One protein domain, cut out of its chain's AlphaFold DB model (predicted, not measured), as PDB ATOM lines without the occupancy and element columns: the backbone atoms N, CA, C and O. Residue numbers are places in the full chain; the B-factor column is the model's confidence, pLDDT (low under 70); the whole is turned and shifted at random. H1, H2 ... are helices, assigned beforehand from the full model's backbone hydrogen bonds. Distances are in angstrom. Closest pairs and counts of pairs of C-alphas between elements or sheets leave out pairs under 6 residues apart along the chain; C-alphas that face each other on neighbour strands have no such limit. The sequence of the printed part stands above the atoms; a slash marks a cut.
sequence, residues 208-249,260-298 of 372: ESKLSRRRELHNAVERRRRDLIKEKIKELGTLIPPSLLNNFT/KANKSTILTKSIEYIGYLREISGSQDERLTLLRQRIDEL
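This is residues 208 to 249 and 260 to 298 of the 372 residues of the protein "Retrograde regulation protein 3" of Ogataea parapolymorpha (strain ATCC 26012 / BCRC 20466 / JCM 22074 / NRRL Y-7560 / DL-1) (UniProt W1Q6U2). Two long helices, H3 and H1, meet near one end of each in a wide, open V, with the short helix H2 packed on H3 at the joint. Residues 275 to 298 of H3 and 208 to 229 of H1 stick out as two free arms. The printed part has 81 residues, with three named helices in the order H1, H2, H3 and no named strand; it is all helix and extended, radius of gyration of the C-alphas 22.8 A, a rod spanning 83 by 36 by 14 A.

H3, residues 263 to 298, is 51.6 A long and ends at C-alpha 298 (173.003, 217.142, 272.232). H1, residues 208 to 239, is 47.2 A long and begins at C-alpha 208 (92.295, 196.330, 268.375). H2 holds residues 242 to 245.

H3, with residues 263 to 270 alone, touches residues 233 to 237 of H1; the closest C-alphas, of Ile 266 and Gly 237, are 5.5 A apart. They run the same way at a steep tilt of 41 degrees. H3 touches H2 with residues 265 to 269 alone, closest at the C-alphas of Lys 269 and Leu 244, 6.8 A. In H1 and H3 every O i to N i+4 pair is within hydrogen-bond range; H2 is too short for such a pair.

The C-alphas farthest apart, of Glu 208 and Leu 298, are 83.4 A apart. Residues 250 to 259 are not printed, a gap of 14.4 A between C-alphas 249 and 260. Residues 208 and 247 to 249 are under pLDDT 70.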
ATOM      1  N   GLU A 208      91.976 195.463 267.243       66.81
ATOM      2  CA  GLU A 208      92.295 196.330 268.375       66.81
ATOM      3  C   GLU A 208      93.382 195.796 269.335       66.81
ATOM      4  O   GLU A 208      94.384 196.468 269.570       66.81
ATOM      5  N   SER A 209      93.263 194.567 269.840       76.62
ATOM      6  CA  SER A 209      94.249 193.949 270.742       76.62
ATOM      7  C   SER A 209      95.616 193.747 270.070       76.62
ATOM      8  O   SER A 209      96.664 193.978 270.679       76.62
ATOM      9  N   LYS A 210      95.641 193.409 268.771       75.75
ATOM     10  CA  LYS A 210      96.902 193.353 268.004       75.75
ATOM     11  C   LYS A 210      97.546 194.733 267.859       75.75
ATOM     12  O   LYS A 210      98.772 194.830 267.888       75.75
ATOM     13  N   LEU A 211      96.746 195.786 267.700       82.12
ATOM     14  CA  LEU A 211      97.239 197.158 267.615       82.12
ATOM     15  C   LEU A 211      97.801 197.639 268.961       82.12
ATOM     16  O   LEU A 211      98.875 198.238 268.972       82.12
ATOM     17  N   SER A 212      97.139 197.317 270.079       85.19
ATOM     18  CA  SER A 212      97.648 197.614 271.428       85.19
ATOM     19  C   SER A 212      99.023 196.992 271.651       85.19
ATOM     20  O   SER A 212      99.979 197.695 271.971       85.19
ATOM     21  N   ARG A 213      99.181 195.702 271.320       87.56
ATOM     22  CA  ARG A 213     100.464 194.997 271.462       87.56
ATOM     23  C   ARG A 213     101.598 195.639 270.650       87.56
ATOM     24  O   ARG A 213     102.742 195.664 271.102       87.56
ATOM     25  N   ARG A 214     101.307 196.179 269.458       90.25
ATOM     26  CA  ARG A 214     102.302 196.923 268.657       90.25
ATOM     27  C   ARG A 214     102.697 198.238 269.326       90.25
ATOM     28  O   ARG A 214     103.886 198.539 269.383       90.25
ATOM     29  N   ARG A 215     101.725 198.991 269.854       94.50
ATOM     30  CA  ARG A 215     101.982 200.239 270.592       94.50
ATOM     31  C   ARG A 215     102.804 199.976 271.851       94.50
ATOM     32  O   ARG A 215     103.744 200.709 272.125       94.50
ATOM     33  N   GLU A 216     102.503 198.910 272.583       92.25
ATOM     34  CA  GLU A 216     103.235 198.515 273.790       92.25
ATOM     35  C   GLU A 216     104.688 198.137 273.492       92.25
ATOM     36  O   GLU A 216     105.593 198.636 274.163       92.25
ATOM     37  N   LEU A 217     104.930 197.319 272.459       94.75
ATOM     38  CA  LEU A 217     106.288 196.985 272.023       94.75
ATOM     39  C   LEU A 217     107.049 198.241 271.596       94.75
ATOM     40  O   LEU A 217     108.179 198.451 272.031       94.75
ATOM     41  N   HIS A 218     106.425 199.091 270.780       97.81
ATOM     42  CA  HIS A 218     107.023 200.347 270.345       97.81
ATOM     43  C   HIS A 218     107.373 201.249 271.541       97.81
ATOM     44  O   HIS A 218     108.499 201.729 271.648       97.81
ATOM     45  N   ASN A 219     106.458 201.392 272.503       98.00
ATOM     46  CA  ASN A 219     106.681 202.151 273.733       98.00
ATOM     47  C   ASN A 219     107.825 201.572 274.575       98.00
ATOM     48  O   ASN A 219     108.602 202.330 275.158       98.00
ATOM     49  N   ALA A 220     107.938 200.244 274.657       96.50
ATOM     50  CA  ALA A 220     109.024 199.575 275.365       96.50
ATOM     51  C   ALA A 220     110.380 199.816 274.682       96.50
ATOM     52  O   ALA A 220     111.353 200.160 275.355       96.50
ATOM     53  N   VAL A 221     110.431 199.699 273.353       97.81
ATOM     54  CA  VAL A 221     111.631 199.984 272.551       97.81
ATOM     55  C   VAL A 221     112.068 201.433 272.731       97.81
ATOM     56  O   VAL A 221     113.230 201.697 273.035       97.81
ATOM     57  N   GLU A 222     111.139 202.377 272.626       98.19
ATOM     58  CA  GLU A 222     111.451 203.796 272.742       98.19
ATOM     59  C   GLU A 222     111.877 204.179 274.173       98.19
ATOM     60  O   GLU A 222     112.785 204.988 274.353       98.19
ATOM     61  N   ARG A 223     111.304 203.556 275.218       98.19
ATOM     62  CA  ARG A 223     111.822 203.701 276.594       98.19
ATOM     63  C   ARG A 223     113.282 203.267 276.677       98.19
ATOM     64  O   ARG A 223     114.104 204.043 277.155       98.19
ATOM     65  N   ARG A 224     113.608 202.094 276.129       98.31
ATOM     66  CA  ARG A 224     114.981 201.579 276.102       98.31
ATOM     67  C   ARG A 224     115.931 202.521 275.364       98.31
ATOM     68  O   ARG A 224     116.994 202.830 275.888       98.31
ATOM     69  N   ARG A 225     115.533 203.034 274.193       98.56
ATOM     70  CA  ARG A 225     116.308 204.038 273.445       98.56
ATOM     71  C   ARG A 225     116.579 205.279 274.296       98.56
ATOM     72  O   ARG A 225     117.714 205.742 274.362       98.56
ATOM     73  N   ARG A 226     115.553 205.816 274.967       98.44
ATOM     74  CA  ARG A 226     115.710 206.999 275.826       98.44
ATOM     75  C   ARG A 226     116.639 206.749 277.002       98.44
ATOM     76  O   ARG A 226     117.366 207.662 277.381       98.44
ATOM     77  N   ASP A 227     116.606 205.559 277.587       97.94
ATOM     78  CA  ASP A 227     117.461 205.229 278.723       97.94
ATOM     79  C   ASP A 227     118.929 205.093 278.292       97.94
ATOM     80  O   ASP A 227     119.779 205.716 278.922       97.94
ATOM     81  N   LEU A 228     119.208 204.479 277.135       98.00
ATOM     82  CA  LEU A 228     120.555 204.462 276.539       98.00
ATOM     83  C   LEU A 228     121.101 205.879 276.285       98.00
ATOM     84  O   LEU A 228     122.253 206.177 276.600       98.00
ATOM     85  N   ILE A 229     120.269 206.787 275.764       97.81
ATOM     86  CA  ILE A 229     120.664 208.192 275.557       97.81
ATOM     87  C   ILE A 229     120.989 208.869 276.896       97.81
ATOM     88  O   ILE A 229     121.975 209.598 277.002       97.81
ATOM     89  N   LYS A 230     120.174 208.648 277.936       96.62
ATOM     90  CA  LYS A 230     120.434 209.216 279.269       96.62
ATOM     91  C   LYS A 230     121.733 208.683 279.865       96.62
ATOM     92  O   LYS A 230     122.442 209.460 280.501       96.62
ATOM     93  N   GLU A 231     122.029 207.400 279.676       96.81
ATOM     94  CA  GLU A 231     123.281 206.795 280.132       96.81
ATOM     95  C   GLU A 231     124.482 207.447 279.452       96.81
ATOM     96  O   GLU A 231     125.386 207.894 280.151       96.81
ATOM     97  N   LYS A 232     124.445 207.635 278.126       97.56
ATOM     98  CA  LYS A 232     125.533 208.308 277.400       97.56
ATOM     99  C   LYS A 232     125.724 209.767 277.805       97.56
ATOM    100  O   LYS A 232     126.855 210.199 277.982       97.56
ATOM    101  N   ILE A 233     124.644 210.514 278.049       95.56
ATOM    102  CA  ILE A 233     124.761 211.878 278.593       95.56
ATOM    103  C   ILE A 233     125.389 211.858 279.995       95.56
ATOM    104  O   ILE A 233     126.183 212.735 280.322       95.56
ATOM    105  N   LYS A 234     125.057 210.873 280.838       92.94
ATOM    106  CA  LYS A 234     125.655 210.750 282.175       92.94
ATOM    107  C   LYS A 234     127.146 210.406 282.095       92.94
ATOM    108  O   LYS A 234     127.921 211.006 282.827       92.94
ATOM    109  N   GLU A 235     127.526 209.483 281.213       94.62
ATOM    110  CA  GLU A 235     128.919 209.095 280.958       94.62
ATOM    111  C   GLU A 235     129.751 210.299 280.495       94.62
ATOM    112  O   GLU A 235     130.782 210.591 281.097       94.62
ATOM    113  N   LEU A 236     129.245 211.083 279.533       95.00
ATOM    114  CA  LEU A 236     129.875 212.346 279.126       95.00
ATOM    115  C   LEU A 236     130.085 213.286 280.319       95.00
ATOM    116  O   LEU A 236     131.169 213.833 280.495       95.00
ATOM    117  N   GLY A 237     129.082 213.414 281.191       90.94
ATOM    118  CA  GLY A 237     129.187 214.220 282.408       90.94
ATOM    119  C   GLY A 237     130.267 213.757 283.393       90.94
ATOM    120  O   GLY A 237     130.702 214.554 284.208       90.94
ATOM    121  N   THR A 238     130.717 212.501 283.340       89.88
ATOM    122  CA  THR A 238     131.815 212.015 284.200       89.88
ATOM    123  C   THR A 238     133.202 212.210 283.594       89.88
ATOM    124  O   THR A 238     134.179 212.231 284.333       89.88
ATOM    125  N   LEU A 239     133.293 212.356 282.267       92.50
ATOM    126  CA  LEU A 239     134.561 212.554 281.555       92.50
ATOM    127  C   LEU A 239     135.017 214.016 281.558       92.50
ATOM    128  O   LEU A 239     136.200 214.297 281.398       92.50
ATOM    129  N   ILE A 240     134.080 214.949 281.720       90.94
ATOM    130  CA  ILE A 240     134.384 216.378 281.769       90.94
ATOM    131  C   ILE A 240     134.901 216.725 283.173       90.94
ATOM    132  O   ILE A 240     134.257 216.350 284.159       90.94
ATOM    133  N   PRO A 241     136.005 217.486 283.291       89.31
ATOM    134  CA  PRO A 241     136.511 217.961 284.572       89.31
ATOM    135  C   PRO A 241     135.411 218.605 285.439       89.31
ATOM    136  O   PRO A 241     134.711 219.508 284.965       89.31
ATOM    137  N   PRO A 242     135.260 218.205 286.721       80.06
ATOM    138  CA  PRO A 242     134.209 218.723 287.603       80.06
ATOM    139  C   PRO A 242     134.205 220.248 287.763       80.06
ATOM    140  O   PRO A 242     133.146 220.835 287.969       80.06
ATOM    141  N   SER A 243     135.365 220.899 287.620       78.38
ATOM    142  CA  SER A 243     135.508 222.362 287.632       78.38
ATOM    143  C   SER A 243     134.749 223.058 286.497       78.38
ATOM    144  O   SER A 243     134.288 224.181 286.675       78.38
ATOM    145  N   LEU A 244     134.578 222.397 285.348       80.12
ATOM    146  CA  LEU A 244     133.839 222.938 284.202       80.12
ATOM    147  C   LEU A 244     132.328 222.694 284.314       80.12
ATOM    148  O   LEU A 244     131.536 223.400 283.690       80.12
ATOM    149  N   LEU A 245     131.919 221.688 285.093       78.50
ATOM    150  CA  LEU A 245     130.517 221.303 285.269       78.50
ATOM    151  C   LEU A 245     129.855 221.978 286.468       78.50
ATOM    152  O   LEU A 245     128.678 222.357 286.407       78.50
ATOM    153  N   ASN A 246     130.604 222.147 287.551       71.38
ATOM    154  CA  ASN A 246     130.127 222.808 288.748       71.38
ATOM    155  C   ASN A 246     130.294 224.310 288.553       71.38
ATOM    156  O   ASN A 246     131.360 224.868 288.780       71.38
ATOM    157  N   ASN A 247     129.217 224.983 288.150       62.22
ATOM    158  CA  ASN A 247     129.157 226.439 288.223       62.22
ATOM    159  C   ASN A 247     129.359 226.843 289.695       62.22
ATOM    160  O   ASN A 247     128.407 226.806 290.484       62.22
ATOM    161  N   PHE A 248     130.590 227.199 290.076       56.00
ATOM    162  CA  PHE A 248     130.973 227.578 291.442       56.00
ATOM    163  C   PHE A 248     130.049 228.660 292.033       56.00
ATOM    164  O   PHE A 248     129.809 228.692 293.238       56.00
ATOM    165  N   THR A 249     129.428 229.476 291.176       52.41
ATOM    166  CA  THR A 249     128.488 230.545 291.540       52.41
ATOM    167  C   THR A 249     127.197 230.063 292.207       52.41
ATOM    168  O   THR A 249     126.612 230.805 292.990       52.41
ATOM    169  N   LYS A 260     123.957 217.960 290.170       75.38
ATOM    170  CA  LYS A 260     123.834 217.182 288.942       75.38
ATOM    171  C   LYS A 260     123.736 218.142 287.754       75.38
ATOM    172  O   LYS A 260     122.718 218.817 287.586       75.38
ATOM    173  N   ALA A 261     124.796 218.201 286.951       80.38
ATOM    174  CA  ALA A 261     124.885 219.100 285.809       80.38
ATOM    175  C   ALA A 261     123.720 218.877 284.824       80.38
ATOM    176  O   ALA A 261     123.243 217.755 284.617       80.38
ATOM    177  N   ASN A 262     123.235 219.969 284.227       90.12
ATOM    178  CA  ASN A 262     122.152 219.925 283.247       90.12
ATOM    179  C   ASN A 262     122.641 219.262 281.948       90.12
ATOM    180  O   ASN A 262     123.790 219.440 281.557       90.12
ATOM    181  N   LYS A 263     121.747 218.571 281.229       92.06
ATOM    182  CA  LYS A 263     122.017 217.992 279.905       92.06
ATOM    183  C   LYS A 263     122.634 219.011 278.945       92.06
ATOM    184  O   LYS A 263     123.627 218.695 278.311       92.06
ATOM    185  N   SER A 264     122.069 220.220 278.864       92.50
ATOM    186  CA  SER A 264     122.606 221.280 277.996       92.50
ATOM    187  C   SER A 264     124.040 221.645 278.386       92.50
ATOM    188  O   SER A 264     124.910 221.654 277.527       92.50
ATOM    189  N   THR A 265     124.311 221.833 279.680       91.81
ATOM    190  CA  THR A 265     125.659 222.132 280.180       91.81
ATOM    191  C   THR A 265     126.641 221.003 279.889       91.81
ATOM    192  O   THR A 265     127.723 221.277 279.392       91.81
ATOM    193  N   ILE A 266     126.264 219.744 280.140       93.12
ATOM    194  CA  ILE A 266     127.119 218.583 279.854       93.12
ATOM    195  C   ILE A 266     127.475 218.546 278.368       93.12
ATOM    196  O   ILE A 266     128.641 218.380 278.033       93.12
ATOM    197  N   LEU A 267     126.501 218.734 277.474       95.75
ATOM    198  CA  LEU A 267     126.743 218.696 276.031       95.75
ATOM    199  C   LEU A 267     127.643 219.851 275.571       95.75
ATOM    200  O   LEU A 267     128.623 219.609 274.876       95.75
ATOM    201  N   THR A 268     127.362 221.084 276.001       94.81
ATOM    202  CA  THR A 268     128.180 222.252 275.642       94.81
ATOM    203  C   THR A 268     129.606 222.124 276.177       94.81
ATOM    204  O   THR A 268     130.559 222.252 275.414       94.81
ATOM    205  N   LYS A 269     129.769 221.784 277.462       94.00
ATOM    206  CA  LYS A 269     131.092 221.614 278.076       94.00
ATOM    207  C   LYS A 269     131.854 220.410 277.532       94.00
ATOM    208  O   LYS A 269     133.074 220.474 277.469       94.00
ATOM    209  N   SER A 270     131.168 219.359 277.070       95.62
ATOM    210  CA  SER A 270     131.821 218.259 276.339       95.62
ATOM    211  C   SER A 270     132.505 218.769 275.074       95.62
ATOM    212  O   SER A 270     133.639 218.397 274.802       95.62
ATOM    213  N   ILE A 271     131.820 219.614 274.299       96.31
ATOM    214  CA  ILE A 271     132.343 220.133 273.029       96.31
ATOM    215  C   ILE A 271     133.537 221.055 273.286       96.31
ATOM    216  O   ILE A 271     134.583 220.875 272.667       96.31
ATOM    217  N   GLU A 272     133.403 221.986 274.235       95.19
ATOM    218  CA  GLU A 272     134.507 222.858 274.656       95.19
ATOM    219  C   GLU A 272     135.720 222.034 275.119       95.19
ATOM    220  O   GLU A 272     136.844 222.291 274.696       95.19
ATOM    221  N   TYR A 273     135.491 221.002 275.937       97.06
ATOM    222  CA  TYR A 273     136.563 220.162 276.464       97.06
ATOM    223  C   TYR A 273     137.262 219.339 275.375       97.06
ATOM    224  O   TYR A 273     138.481 219.216 275.401       97.06
ATOM    225  N   ILE A 274     136.530 218.826 274.381       97.12
ATOM    226  CA  ILE A 274     137.143 218.167 273.216       97.12
ATOM    227  C   ILE A 274     138.032 219.149 272.446       97.12
ATOM    228  O   ILE A 274     139.128 218.770 272.036       97.12
ATOM    229  N   GLY A 275     137.583 220.394 272.257       96.69
ATOM    230  CA  GLY A 275     138.393 221.443 271.631       96.69
ATOM    231  C   GLY A 275     139.694 221.685 272.395       96.69
ATOM    232  O   GLY A 275     140.773 221.590 271.820       96.69
ATOM    233  N   TYR A 276     139.585 221.874 273.710       96.25
ATOM    234  CA  TYR A 276     140.730 222.054 274.602       96.25
ATOM    235  C   TYR A 276     141.708 220.868 274.577       96.25
ATOM    236  O   TYR A 276     142.917 221.056 274.488       96.25
ATOM    237  N   LEU A 277     141.206 219.629 274.605       96.62
ATOM    238  CA  LEU A 277     142.055 218.436 274.535       96.62
ATOM    239  C   LEU A 277     142.827 218.344 273.216       96.62
ATOM    240  O   LEU A 277     143.984 217.928 273.217       96.62
ATOM    241  N   ARG A 278     142.203 218.732 272.098       96.50
ATOM    242  CA  ARG A 278     142.873 218.771 270.792       96.50
ATOM    243  C   ARG A 278     143.991 219.809 270.766       96.50
ATOM    244  O   ARG A 278     145.072 219.500 270.280       96.50
ATOM    245  N   GLU A 279     143.743 220.992 271.322       97.62
ATOM    246  CA  GLU A 279     144.743 222.059 271.428       97.62
ATOM    247  C   GLU A 279     145.951 221.618 272.268       97.62
ATOM    248  O   GLU A 279     147.082 221.678 271.792       97.62
ATOM    249  N   ILE A 280     145.714 221.072 273.469       96.75
ATOM    250  CA  ILE A 280     146.798 220.562 274.321       96.75
ATOM    251  C   ILE A 280     147.590 219.464 273.618       96.75
ATOM    252  O   ILE A 280     148.814 219.452 273.722       96.75
ATOM    253  N   SER A 281     146.915 218.528 272.945       96.31
ATOM    254  CA  SER A 281     147.596 217.448 272.226       96.31
ATOM    255  C   SER A 281     148.543 218.018 271.172       96.31
ATOM    256  O   SER A 281     149.706 217.633 271.148       96.31
ATOM    257  N   GLY A 282     148.087 218.998 270.382       97.25
ATOM    258  CA  GLY A 282     148.932 219.674 269.394       97.25
ATOM    259  C   GLY A 282     150.153 220.347 270.027       97.25
ATOM    260  O   GLY A 282     151.281 220.107 269.604       97.25
ATOM    261  N   SER A 283     149.963 221.106 271.113       96.50
ATOM    262  CA  SER A 283     151.087 221.731 271.828       96.50
ATOM    263  C   SER A 283     152.051 220.708 272.442       96.50
ATOM    264  O   SER A 283     153.256 220.953 272.532       96.50
ATOM    265  N   GLN A 284     151.541 219.562 272.900       96.94
ATOM    266  CA  GLN A 284     152.374 218.473 273.406       96.94
ATOM    267  C   GLN A 284     153.192 217.835 272.284       96.94
ATOM    268  O   GLN A 284     154.378 217.593 272.496       96.94
ATOM    269  N   ASP A 285     152.612 217.628 271.106       97.19
ATOM    270  CA  ASP A 285     153.305 217.069 269.943       97.19
ATOM    271  C   ASP A 285     154.418 218.004 269.443       97.19
ATOM    272  O   ASP A 285     155.547 217.565 269.200       97.19
ATOM    273  N   GLU A 286     154.153 219.313 269.384       96.88
ATOM    274  CA  GLU A 286     155.165 220.332 269.074       96.88
ATOM    275  C   GLU A 286     156.299 220.315 270.100       96.88
ATOM    276  O   GLU A 286     157.480 220.223 269.749       96.88
ATOM    277  N   ARG A 287     155.952 220.329 271.391       96.31
ATOM    278  CA  ARG A 287     156.938 220.272 272.470       96.31
ATOM    279  C   ARG A 287     157.760 218.988 272.412       96.31
ATOM    280  O   ARG A 287     158.973 219.043 272.595       96.31
ATOM    281  N   LEU A 288     157.139 217.840 272.154       96.94
ATOM    282  CA  LEU A 288     157.839 216.566 271.999       96.94
ATOM    283  C   LEU A 288     158.796 216.597 270.807       96.94
ATOM    284  O   LEU A 288     159.912 216.095 270.925       96.94
ATOM    285  N   THR A 289     158.397 217.219 269.698       96.56
ATOM    286  CA  THR A 289     159.247 217.394 268.512       96.56
ATOM    287  C   THR A 289     160.468 218.251 268.838       96.56
ATOM    288  O   THR A 289     161.596 217.828 268.582       96.56
ATOM    289  N   LEU A 290     160.270 219.394 269.502       96.00
ATOM    290  CA  LEU A 290     161.362 220.267 269.946       96.00
ATOM    291  C   LEU A 290     162.312 219.556 270.916       96.00
ATOM    292  O   LEU A 290     163.532 219.664 270.795       96.00
ATOM    293  N   LEU A 291     161.770 218.808 271.881       95.44
ATOM    294  CA  LEU A 291     162.579 218.058 272.840       95.44
ATOM    295  C   LEU A 291     163.391 216.959 272.150       95.44
ATOM    296  O   LEU A 291     164.562 216.790 272.476       95.44
ATOM    297  N   ARG A 292     162.800 216.236 271.194       93.44
ATOM    298  CA  ARG A 292     163.508 215.216 270.407       93.44
ATOM    299  C   ARG A 292     164.635 215.824 269.587       93.44
ATOM    300  O   ARG A 292     165.762 215.369 269.722       93.44
ATOM    301  N   GLN A 293     164.366 216.908 268.859       95.38
ATOM    302  CA  GLN A 293     165.402 217.637 268.129       95.38
ATOM    303  C   GLN A 293     166.544 218.058 269.063       95.38
ATOM    304  O   GLN A 293     167.714 217.882 268.738       95.38
ATOM    305  N   ARG A 294     166.220 218.570 270.256       93.50
ATOM    306  CA  ARG A 294     167.244 218.989 271.215       93.50
ATOM    307  C   ARG A 294     168.073 217.820 271.748       93.50
ATOM    308  O   ARG A 294     169.271 217.977 271.971       93.50
ATOM    309  N   ILE A 295     167.448 216.665 271.971       95.19
ATOM    310  CA  ILE A 295     168.155 215.433 272.338       95.19
ATOM    311  C   ILE A 295     169.070 214.997 271.191       95.19
ATOM    312  O   ILE A 295     170.219 214.654 271.451       95.19
ATOM    313  N   ASP A 296     168.617 215.069 269.943       93.38
ATOM    314  CA  ASP A 296     169.422 214.721 268.770       93.38
ATOM    315  C   ASP A 296     170.632 215.658 268.624       93.38
ATOM    316  O   ASP A 296     171.756 215.187 268.487       93.38
ATOM    317  N   GLU A 297     170.445 216.973 268.772       91.50
ATOM    318  CA  GLU A 297     171.534 217.963 268.778       91.50
ATOM    319  C   GLU A 297     172.575 217.685 269.872       91.50
ATOM    320  O   GLU A 297     173.781 217.716 269.623       91.50
ATOM    321  N   LEU A 298     172.118 217.414 271.098       89.44
ATOM    322  CA  LEU A 298     173.003 217.142 272.232       89.44
ATOM    323  C   LEU A 298     173.663 215.761 272.138       89.44
ATOM    324  O   LEU A 298     174.796 215.601 272.585       89.44
TER     325      LEU A 298